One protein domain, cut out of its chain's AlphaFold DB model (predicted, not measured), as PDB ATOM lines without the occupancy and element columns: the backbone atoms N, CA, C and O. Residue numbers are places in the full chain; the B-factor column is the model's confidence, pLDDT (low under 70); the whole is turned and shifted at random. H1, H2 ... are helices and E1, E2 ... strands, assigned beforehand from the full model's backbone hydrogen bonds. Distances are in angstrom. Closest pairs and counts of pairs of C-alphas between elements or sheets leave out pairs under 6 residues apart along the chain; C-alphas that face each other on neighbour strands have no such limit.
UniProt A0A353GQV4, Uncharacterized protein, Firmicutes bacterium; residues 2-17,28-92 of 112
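AT A GLANCE: This is residues 2 to 17 and 28 to 92 of the 112 residues of an uncharacterized protein of Firmicutes bacterium (UniProt A0A353GQV4). Two narrow, two-stranded ribbons run loosely side by side: the hairpin of E1 and E2, and a longer ribbon that goes out through E3 and E4 and folds back through E5 and E6. One helix, H1, is set off from both ribbons, and its residues 2 to 11 stand free. The printed part has 81 residues, with H1 and then E1 to E6 along the chain, a mixed class; the three two-stranded sheets, E1 - E2, E3 - E6 and E4 - E5, are antiparallel. The whole is an extended rod, with a radius of gyration of the C-alphas of 18.2 A and spans of 56 by 26 by 16 A.

IN THESE COORDINATES: Find C-alpha 31 at (159.232, 253.369, 231.642); from there E1, residues 31 to 40, runs 29.1 A, and E2, residues 43 to 52, runs 29.6 A. Next come E3, residues 58 to 63, and E4, residues 67 to 71, then E5, residues 78 to 82, and E6, residues 86 to 91, ending at C-alpha 91 at (168.987, 259.046, 222.154). H1, residues 2 to 16, spans 21.8 A from C-alpha 2 at (202.350, 238.374, 252.216).

HOW THE PARTS SIT: Look first at the hairpin of E1 and E2, at 165 degrees, where N 34 and O 49 are 2.8 A apart. E3 and E6 are antiparallel, with N 61 and O 88 at 3.0 A. E4 and E5 form a hairpin, with N 70 and O 79 at 2.8 A. E1 and E3 are near each other; the closest C-alphas of E2 and E3, Ile 51 and Tyr 58, are 7.6 A apart. H1 is apart from E2 to E6; in it 10 of 11 O i to N i+4 pairs are within hydrogen-bond range.

THE WHOLE: The farthest C-alphas, Asn 54 and Lys 74, are 57.5 A apart. Residues 18 to 27 are not printed, and C-alphas 17 and 28 stand 29.0 A apart across the cut. Of the links printed whole, none is long. Confidence is under 70 at residues 2 to 17, 65 and 92.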
ATOM      1  N   PHE A   2     203.009 237.488 253.197       46.62
ATOM      2  CA  PHE A   2     202.350 238.374 252.216       46.62
ATOM      3  C   PHE A   2     200.936 237.929 251.771       46.62
ATOM      4  O   PHE A   2     200.041 238.746 251.577       46.62
ATOM      5  N   TRP A   3     200.686 236.617 251.705       47.78
ATOM      6  CA  TRP A   3     199.406 236.058 251.236       47.78
ATOM      7  C   TRP A   3     198.241 236.210 252.228       47.78
ATOM      8  O   TRP A   3     197.079 236.225 251.823       47.78
ATOM      9  N   LYS A   4     198.529 236.357 253.529       52.66
ATOM     10  CA  LYS A   4     197.486 236.571 254.546       52.66
ATOM     11  C   LYS A   4     196.861 237.969 254.430       52.66
ATOM     12  O   LYS A   4     195.654 238.088 254.611       52.66
ATOM     13  N   ASN A   5     197.642 238.982 254.044       56.62
ATOM     14  CA  ASN A   5     197.158 240.359 253.875       56.62
ATOM     15  C   ASN A   5     196.331 240.550 252.602       56.62
ATOM     16  O   ASN A   5     195.302 241.213 252.648       56.62
ATOM     17  N   ILE A   6     196.701 239.899 251.496       65.38
ATOM     18  CA  ILE A   6     195.910 239.939 250.253       65.38
ATOM     19  C   ILE A   6     194.535 239.297 250.468       65.38
ATOM     20  O   ILE A   6     193.516 239.821 250.034       65.38
ATOM     21  N   ARG A   7     194.479 238.183 251.204       59.97
ATOM     22  CA  ARG A   7     193.211 237.506 251.499       59.97
ATOM     23  C   ARG A   7     192.305 238.323 252.428       59.97
ATOM     24  O   ARG A   7     191.088 238.257 252.277       59.97
ATOM     25  N   GLN A   8     192.881 239.086 253.359       62.94
ATOM     26  CA  GLN A   8     192.135 240.043 254.184       62.94
ATOM     27  C   GLN A   8     191.622 241.218 253.341       62.94
ATOM     28  O   GLN A   8     190.449 241.553 253.444       62.94
ATOM     29  N   PHE A   9     192.439 241.749 252.428       56.88
ATOM     30  CA  PHE A   9     192.046 242.798 251.482       56.88
ATOM     31  C   PHE A   9     190.879 242.363 250.578       56.88
ATOM     32  O   PHE A   9     189.870 243.059 250.494       56.88
ATOM     33  N   PHE A  10     190.939 241.162 249.989       56.97
ATOM     34  CA  PHE A  10     189.825 240.624 249.199       56.97
ATOM     35  C   PHE A  10     188.571 240.345 250.038       56.97
ATOM     36  O   PHE A  10     187.468 240.564 249.545       56.97
ATOM     37  N   LYS A  11     188.710 239.908 251.301       57.78
ATOM     38  CA  LYS A  11     187.570 239.761 252.225       57.78
ATOM     39  C   LYS A  11     186.919 241.101 252.561       57.78
ATOM     40  O   LYS A  11     185.699 241.164 252.637       57.78
ATOM     41  N   GLN A  12     187.716 242.148 252.754       57.50
ATOM     42  CA  GLN A  12     187.231 243.489 253.072       57.50
ATOM     43  C   GLN A  12     186.522 244.116 251.863       57.50
ATOM     44  O   GLN A  12     185.423 244.636 252.014       57.50
ATOM     45  N   ILE A  13     187.061 243.934 250.650       57.41
ATOM     46  CA  ILE A  13     186.390 244.310 249.393       57.41
ATOM     47  C   ILE A  13     185.061 243.565 249.230       57.41
ATOM     48  O   ILE A  13     184.054 244.187 248.909       57.41
ATOM     49  N   TRP A  14     185.031 242.252 249.481       52.16
ATOM     50  CA  TRP A  14     183.797 241.463 249.389       52.16
ATOM     51  C   TRP A  14     182.744 241.865 250.429       52.16
ATOM     52  O   TRP A  14     181.557 241.845 250.124       52.16
ATOM     53  N   ALA A  15     183.159 242.247 251.640       56.84
ATOM     54  CA  ALA A  15     182.253 242.707 252.693       56.84
ATOM     55  C   ALA A  15     181.707 244.123 252.435       56.84
ATOM     56  O   ALA A  15     180.587 244.427 252.832       56.84
ATOM     57  N   GLN A  16     182.484 244.975 251.762       51.22
ATOM     58  CA  GLN A  16     182.121 246.361 251.454       51.22
ATOM     59  C   GLN A  16     181.365 246.492 250.121       51.22
ATOM     60  O   GLN A  16     180.604 247.430 249.937       51.22
ATOM     61  N   CYS A  17     181.508 245.507 249.229       47.31
ATOM     62  CA  CYS A  17     180.713 245.339 248.010       47.31
ATOM     63  C   CYS A  17     179.500 244.422 248.231       47.31
ATOM     64  O   CYS A  17     179.143 243.676 247.313       47.31
ATOM     65  N   LYS A  28     157.604 256.026 237.180       73.94
ATOM     66  CA  LYS A  28     156.748 256.423 236.059       73.94
ATOM     67  C   LYS A  28     156.139 255.224 235.336       73.94
ATOM     68  O   LYS A  28     156.729 254.145 235.238       73.94
ATOM     69  N   PHE A  29     154.931 255.443 234.820       73.44
ATOM     70  CA  PHE A  29     154.198 254.475 234.009       73.44
ATOM     71  C   PHE A  29     154.841 254.353 232.619       73.44
ATOM     72  O   PHE A  29     155.199 255.359 232.009       73.44
ATOM     73  N   ASN A  30     154.954 253.126 232.104       81.56
ATOM     74  CA  ASN A  30     155.513 252.815 230.782       81.56
ATOM     75  C   ASN A  30     157.002 253.185 230.576       81.56
ATOM     76  O   ASN A  30     157.457 253.408 229.449       81.56
ATOM     77  N   THR A  31     157.771 253.234 231.664       83.06
ATOM     78  CA  THR A  31     159.232 253.369 231.642       83.06
ATOM     79  C   THR A  31     159.895 252.174 232.319       83.06
ATOM     80  O   THR A  31     159.344 251.565 233.235       83.06
ATOM     81  N   THR A  32     161.099 251.840 231.875       83.50
ATOM     82  CA  THR A  32     161.986 250.860 232.502       83.50
ATOM     83  C   THR A  32     163.154 251.588 233.142       83.50
ATOM     84  O   THR A  32     163.632 252.595 232.624       83.50
ATOM     85  N   LEU A  33     163.614 251.080 234.278       85.75
ATOM     86  CA  LEU A  33     164.780 251.611 234.959       85.75
ATOM     87  C   LEU A  33     166.036 250.906 234.436       85.75
ATOM     88  O   LEU A  33     166.174 249.693 234.563       85.75
ATOM     89  N   ASP A  34     166.939 251.675 233.843       83.25
ATOM     90  CA  ASP A  34     168.244 251.232 233.364       83.25
ATOM     91  C   ASP A  34     169.310 251.723 234.340       83.25
ATOM     92  O   ASP A  34     169.343 252.903 234.698       83.25
ATOM     93  N   THR A  35     170.138 250.814 234.843       85.31
ATOM     94  CA  THR A  35     171.142 251.123 235.864       85.31
ATOM     95  C   THR A  35     172.479 250.519 235.496       85.31
ATOM     96  O   THR A  35     172.583 249.320 235.252       85.31
ATOM     97  N   ILE A  36     173.517 251.349 235.553       85.25
ATOM     98  CA  ILE A  36     174.908 250.919 235.482       85.25
ATOM     99  C   ILE A  36     175.596 251.204 236.814       85.25
ATOM    100  O   ILE A  36     175.400 252.253 237.433       85.25
ATOM    101  N   VAL A  37     176.401 250.245 237.255       87.12
ATOM    102  CA  VAL A  37     177.206 250.340 238.470       87.12
ATOM    103  C   VAL A  37     178.655 250.098 238.085       87.12
ATOM    104  O   VAL A  37     178.979 249.084 237.469       87.12
ATOM    105  N   ILE A  38     179.527 251.031 238.449       82.50
ATOM    106  CA  ILE A  38     180.963 250.968 238.196       82.50
ATOM    107  C   ILE A  38     181.663 250.939 239.546       82.50
ATOM    108  O   ILE A  38     181.572 251.892 240.315       82.50
ATOM    109  N   LYS A  39     182.366 249.839 239.826       85.25
ATOM    110  CA  LYS A  39     183.128 249.652 241.065       85.25
ATOM    111  C   LYS A  39     184.617 249.681 240.748       85.25
ATOM    112  O   LYS A  39     185.115 248.783 240.071       85.25
ATOM    113  N   ILE A  40     185.324 250.713 241.204       81.69
ATOM    114  CA  ILE A  40     186.749 250.928 240.914       81.69
ATOM    115  C   ILE A  40     187.464 251.367 242.187       81.69
ATOM    116  O   ILE A  40     187.106 252.368 242.796       81.69
ATOM    117  N   PHE A  41     188.490 250.606 242.578       76.94
ATOM    118  CA  PHE A  41     189.336 250.878 243.747       76.94
ATOM    119  C   PHE A  41     188.560 251.189 245.041       76.94
ATOM    120  O   PHE A  41     188.940 252.059 245.814       76.94
ATOM    121  N   GLY A  42     187.457 250.472 245.274       75.81
ATOM    122  CA  GLY A  42     186.603 250.664 246.452       75.81
ATOM    123  C   GLY A  42     185.592 251.808 246.335       75.81
ATOM    124  O   GLY A  42     184.741 251.929 247.207       75.81
ATOM    125  N   GLN A  43     185.632 252.589 245.252       72.06
ATOM    126  CA  GLN A  43     184.612 253.583 244.933       72.06
ATOM    127  C   GLN A  43     183.524 252.977 244.052       72.06
ATOM    128  O   GLN A  43     183.809 252.248 243.098       72.06
ATOM    129  N   GLU A  44     182.274 253.312 244.361       81.94
ATOM    130  CA  GLU A  44     181.100 252.905 243.599       81.94
ATOM    131  C   GLU A  44     180.448 254.123 242.941       81.94
ATOM    132  O   GLU A  44     180.085 255.094 243.603       81.94
ATOM    133  N   ILE A  45     180.299 254.059 241.621       79.38
ATOM    134  CA  ILE A  45     179.591 255.054 240.822       79.38
ATOM    135  C   ILE A  45     178.363 254.365 240.246       79.38
ATOM    136  O   ILE A  45     178.477 253.451 239.429       79.38
ATOM    137  N   LYS A  46     177.186 254.816 240.667       84.81
ATOM    138  CA  LYS A  46     175.898 254.303 240.205       84.81
ATOM    139  C   LYS A  46     175.199 255.357 239.364       84.81
ATOM    140  O   LYS A  46     175.033 256.495 239.799       84.81
ATOM    141  N   VAL A  47     174.768 254.970 238.170       83.31
ATOM    142  CA  VAL A  47     173.944 255.801 237.292       83.31
ATOM    143  C   VAL A  47     172.664 255.036 237.011       83.31
ATOM    144  O   VAL A  47     172.705 253.969 236.408       83.31
ATOM    145  N   SER A  48     171.536 255.590 237.445       85.44
ATOM    146  CA  SER A  48     170.199 255.045 237.206       85.44
ATOM    147  C   SER A  48     169.385 256.044 236.394       85.44
ATOM    148  O   SER A  48     169.388 257.239 236.695       85.44
ATOM    149  N   ARG A  49     168.686 255.565 235.367       82.88
ATOM    150  CA  ARG A  49     167.864 256.386 234.473       82.88
ATOM    151  C   ARG A  49     166.565 255.673 234.113       82.88
ATOM    152  O   ARG A  49     166.531 254.452 234.009       82.88
ATOM    153  N   GLU A  50     165.504 256.439 233.902       86.06
ATOM    154  CA  GLU A  50     164.225 255.927 233.405       86.06
ATOM    155  C   GLU A  50     164.173 256.073 231.883       86.06
ATOM    156  O   GLU A  50     164.399 257.160 231.350       86.06
ATOM    157  N   ILE A  51     163.858 254.985 231.186       85.06
ATOM    158  CA  ILE A  51     163.787 254.921 229.727       85.06
ATOM    159  C   ILE A  51     162.362 254.546 229.310       85.06
ATOM    160  O   ILE A  51     161.821 253.580 229.844       85.06
ATOM    161  N   PRO A  52     161.730 255.253 228.359       85.19
ATOM    162  CA  PRO A  52     160.423 254.858 227.834       85.19
ATOM    163  C   PRO A  52     160.486 253.503 227.113       85.19
ATOM    164  O   PRO A  52     161.314 253.312 226.225       85.19
ATOM    165  N   ILE A  53     159.561 252.592 227.444       82.50
ATOM    166  CA  ILE A  53     159.498 251.227 226.878       82.50
ATOM    167  C   ILE A  53     159.296 251.258 225.354       82.50
ATOM    168  O   ILE A  53     159.870 250.452 224.628       82.50
ATOM    169  N   ASN A  54     158.526 252.234 224.867       82.25
ATOM    170  CA  ASN A  54     158.203 252.402 223.446       82.25
ATOM    171  C   ASN A  54     159.030 253.516 222.765       82.25
ATOM    172  O   ASN A  54     158.633 254.029 221.717       82.25
ATOM    173  N   GLY A  55     160.132 253.955 223.381       72.44
ATOM    174  CA  GLY A  55     160.991 255.019 222.854       72.44
ATOM    175  C   GLY A  55     162.069 254.527 221.880       72.44
ATOM    176  O   GLY A  55     162.246 253.323 221.694       72.44
ATOM    177  N   PRO A  56     162.819 255.448 221.243       72.94
ATOM    178  CA  PRO A  56     164.024 255.072 220.509       72.94
ATOM    179  C   PRO A  56     165.025 254.398 221.464       72.94
ATOM    180  O   PRO A  56     165.054 254.739 222.645       72.94
ATOM    181  N   PRO A  57     165.864 253.462 220.991       70.44
ATOM    182  CA  PRO A  57     166.890 252.873 221.842       70.44
ATOM    183  C   PRO A  57     167.849 253.972 222.322       70.44
ATOM    184  O   PRO A  57     168.300 254.800 221.533       70.44
ATOM    185  N   TYR A  58     168.158 254.003 223.616       72.12
ATOM    186  CA  TYR A  58     169.053 255.007 224.192       72.12
ATOM    187  C   TYR A  58     170.443 254.424 224.412       72.12
ATOM    188  O   TYR A  58     170.589 253.362 225.018       72.12
ATOM    189  N   GLU A  59     171.477 255.150 224.000       75.56
ATOM    190  CA  GLU A  59     172.854 254.797 224.331       75.56
ATOM    191  C   GLU A  59     173.236 255.377 225.698       75.56
ATOM    192  O   GLU A  59     172.857 256.496 226.074       75.56
ATOM    193  N   LEU A  60     173.954 254.578 226.488       79.50
ATOM    194  CA  LEU A  60     174.710 255.046 227.645       79.50
ATOM    195  C   LEU A  60     176.177 254.826 227.339       79.50
ATOM    196  O   LEU A  60     176.588 253.690 227.117       79.50
ATOM    197  N   THR A  61     176.954 255.898 227.356       83.06
ATOM    198  CA  THR A  61     178.406 255.786 227.284       83.06
ATOM    199  C   THR A  61     178.980 256.321 228.578       83.06
ATOM    200  O   THR A  61     178.698 257.456 228.968       83.06
ATOM    201  N   VAL A  62     179.786 255.502 229.244       79.69
ATOM    202  CA  VAL A  62     180.561 255.934 230.401       79.69
ATOM    203  C   VAL A  62     182.032 255.844 230.044       79.69
ATOM    204  O   VAL A  62     182.517 254.785 229.651       79.69
ATOM    205  N   VAL A  63     182.730 256.969 230.156       79.88
ATOM    206  CA  VAL A  63     184.151 257.077 229.836       79.88
ATOM    207  C   VAL A  63     184.912 257.367 231.118       79.88
ATOM    208  O   VAL A  63     184.656 258.361 231.802       79.88
ATOM    209  N   LEU A  64     185.867 256.491 231.423       78.69
ATOM    210  CA  LEU A  64     186.841 256.676 232.490       78.69
ATOM    211  C   LEU A  64     188.234 256.832 231.874       78.69
ATOM    212  O   LEU A  64     188.909 255.834 231.634       78.69
ATOM    213  N   PRO A  65     188.666 258.067 231.580       66.62
ATOM    214  CA  PRO A  65     189.934 258.320 230.902       66.62
ATOM    215  C   PRO A  65     191.174 257.891 231.694       66.62
ATOM    216  O   PRO A  65     192.165 257.507 231.079       66.62
ATOM    217  N   ARG A  66     191.157 257.936 233.034       78.38
ATOM    218  CA  ARG A  66     192.288 257.469 233.849       78.38
ATOM    219  C   ARG A  66     191.830 257.013 235.226       78.38
ATOM    220  O   ARG A  66     191.297 257.807 236.001       78.38
ATOM    221  N   ALA A  67     192.089 255.744 235.518       81.25
ATOM    222  CA  ALA A  67     191.952 255.154 236.839       81.25
ATOM    223  C   ALA A  67     193.291 254.504 237.205       81.25
ATOM    224  O   ALA A  67     193.645 253.457 236.666       81.25
ATOM    225  N   GLU A  68     194.050 255.142 238.093       80.38
ATOM    226  CA  GLU A  68     195.340 254.633 238.563       80.38
ATOM    227  C   GLU A  68     195.288 254.281 240.041       80.38
ATOM    228  O   GLU A  68     194.746 255.030 240.853       80.38
ATOM    229  N   TRP A  69     195.935 253.173 240.383       81.38
ATOM    230  CA  TRP A  69     196.302 252.853 241.751       81.38
ATOM    231  C   TRP A  69     197.816 252.921 241.872       81.38
ATOM    232  O   TRP A  69     198.544 252.224 241.158       81.38
ATOM    233  N   ARG A  70     198.289 253.784 242.764       84.62
ATOM    234  CA  ARG A  70     199.702 253.940 243.079       84.62
ATOM    235  C   ARG A  70     199.937 253.439 244.488       84.62
ATOM    236  O   ARG A  70     199.224 253.791 245.421       84.62
ATOM    237  N   ASN A  71     200.959 252.607 244.624       86.12
ATOM    238  CA  ASN A  71     201.402 252.095 245.906       86.12
ATOM    239  C   ASN A  71     202.877 252.449 246.073       86.12
ATOM    240  O   ASN A  71     203.728 251.972 245.314       86.12
ATOM    241  N   ASN A  72     203.175 253.303 247.046       85.19
ATOM    242  CA  ASN A  72     204.540 253.616 247.413       85.19
ATOM    243  C   ASN A  72     205.041 252.561 248.405       85.19
ATOM    244  O   ASN A  72     204.780 252.626 249.602       85.19
ATOM    245  N   SER A  73     205.813 251.593 247.910       80.69
ATOM    246  CA  SER A  73     206.340 250.491 248.724       80.69
ATOM    247  C   SER A  73     207.301 250.926 249.837       80.69
ATOM    248  O   SER A  73     207.553 250.141 250.750       80.69
ATOM    249  N   LYS A  74     207.838 252.154 249.778       81.94
ATOM    250  CA  LYS A  74     208.768 252.693 250.782       81.94
ATOM    251  C   LYS A  74     208.061 253.448 251.905       81.94
ATOM    252  O   LYS A  74     208.497 253.345 253.044       81.94
ATOM    253  N   THR A  75     207.000 254.196 251.597       84.31
ATOM    254  CA  THR A  75     206.221 254.946 252.605       84.31
ATOM    255  C   THR A  75     204.978 254.187 253.074       84.31
ATOM    256  O   THR A  75     204.419 254.513 254.115       84.31
ATOM    257  N   GLY A  76     204.556 253.155 252.336       83.25
ATOM    258  CA  GLY A  76     203.303 252.436 252.566       83.25
ATOM    259  C   GLY A  76     202.061 253.207 252.110       83.25
ATOM    260  O   GLY A  76     200.945 252.724 252.302       83.25
ATOM    261  N   GLU A  77     202.239 254.385 251.511       82.88
ATOM    262  CA  GLU A  77     201.144 255.233 251.052       82.88
ATOM    263  C   GLU A  77     200.474 254.636 249.816       82.88
ATOM    264  O   GLU A  77     201.125 254.187 248.866       82.88
ATOM    265  N   GLN A  78     199.146 254.652 249.838       82.88
ATOM    266  CA  GLN A  78     198.310 254.226 248.729       82.88
ATOM    267  C   GLN A  78     197.539 255.430 248.215       82.88
ATOM    268  O   GLN A  78     196.896 256.138 248.985       82.88
ATOM    269  N   GLU A  79     197.594 255.637 246.907       80.25
ATOM    270  CA  GLU A  79     196.915 256.731 246.230       80.25
ATOM    271  C   GLU A  79     196.064 256.163 245.094       80.25
ATOM    272  O   GLU A  79     196.497 255.292 244.333       80.25
ATOM    273  N   ILE A  80     194.831 256.652 244.990       77.69
ATOM    274  CA  ILE A  80     193.917 256.336 243.898       77.69
ATOM    275  C   ILE A  80     193.677 257.630 243.134       77.69
ATOM    276  O   ILE A  80     193.179 258.603 243.699       77.69
ATOM    277  N   ILE A  81     194.012 257.636 241.846       79.00
ATOM    278  CA  ILE A  81     193.835 258.799 240.980       79.00
ATOM    279  C   ILE A  81     192.727 258.489 239.980       79.00
ATOM    280  O   ILE A  81     192.879 257.634 239.105       79.00
ATOM    281  N   LEU A  82     191.623 259.224 240.102       76.62
ATOM    282  CA  LEU A  82     190.520 259.246 239.145       76.62
ATOM    283  C   LEU A  82     190.512 260.634 238.496       76.62
ATOM    284  O   LEU A  82     190.074 261.599 239.115       76.62
ATOM    285  N   SER A  83     191.062 260.768 237.285       70.44
ATOM    286  CA  SER A  83     191.291 262.104 236.704       70.44
ATOM    287  C   SER A  83     190.016 262.768 236.181       70.44
ATOM    288  O   SER A  83     189.920 263.990 236.172       70.44
ATOM    289  N   SER A  84     189.053 261.972 235.712       74.06
ATOM    290  CA  SER A  84     187.711 262.419 235.334       74.06
ATOM    291  C   SER A  84     186.803 261.216 235.082       74.06
ATOM    292  O   SER A  84     187.273 260.119 234.782       74.06
ATOM    293  N   ILE A  85     185.496 261.419 235.232       72.69
ATOM    294  CA  ILE A  85     184.448 260.460 234.876       72.69
ATOM    295  C   ILE A  85     183.462 261.225 234.002       72.69
ATOM    296  O   ILE A  85     182.934 262.255 234.424       72.69
ATOM    297  N   THR A  86     183.221 260.746 232.784       78.94
ATOM    298  CA  THR A  86     182.252 261.355 231.866       78.94
ATOM    299  C   THR A  86     181.114 260.382 231.619       78.94
ATOM    300  O   THR A  86     181.334 259.248 231.196       78.94
ATOM    301  N   ILE A  87     179.888 260.836 231.871       76.94
ATOM    302  CA  ILE A  87     178.665 260.079 231.610       76.94
ATOM    303  C   ILE A  87     177.913 260.818 230.510       76.94
ATOM    304  O   ILE A  87     177.480 261.952 230.707       76.94
ATOM    305  N   ALA A  88     177.777 260.180 229.351       79.88
ATOM    306  CA  ALA A  88     177.050 260.720 228.214       79.88
ATOM    307  C   ALA A  88     175.784 259.897 227.966       79.88
ATOM    308  O   ALA A  88     175.824 258.670 227.830       79.88
ATOM    309  N   HIS A  89     174.655 260.598 227.890       78.19
ATOM    310  CA  HIS A  89     173.359 260.022 227.572       78.19
ATOM    311  C   HIS A  89     172.830 260.658 226.288       78.19
ATOM    312  O   HIS A  89     172.582 261.861 226.255       78.19
ATOM    313  N   SER A  90     172.657 259.845 225.247       76.12
ATOM    314  CA  SER A  90     172.109 260.293 223.968       76.12
ATOM    315  C   SER A  90     171.007 259.340 223.504       76.12
ATOM    316  O   SER A  90     171.178 258.117 223.593       76.12
ATOM    317  N   PRO A  91     169.881 259.851 222.980       71.75
ATOM    318  CA  PRO A  91     168.987 259.046 222.154       71.75
ATOM    319  C   PRO A  91     169.760 258.525 220.934       71.75
ATOM    320  O   PRO A  91     170.550 259.275 220.354       71.75
ATOM    321  N   ARG A  92     169.540 257.273 220.505       64.88
ATOM    322  CA  ARG A  92     169.971 256.874 219.157       64.88
ATOM    323  C   ARG A  92     169.064 257.554 218.142       64.88
ATOM    324  O   ARG A  92     167.838 257.481 218.252       64.88
TER     325      ARG A  92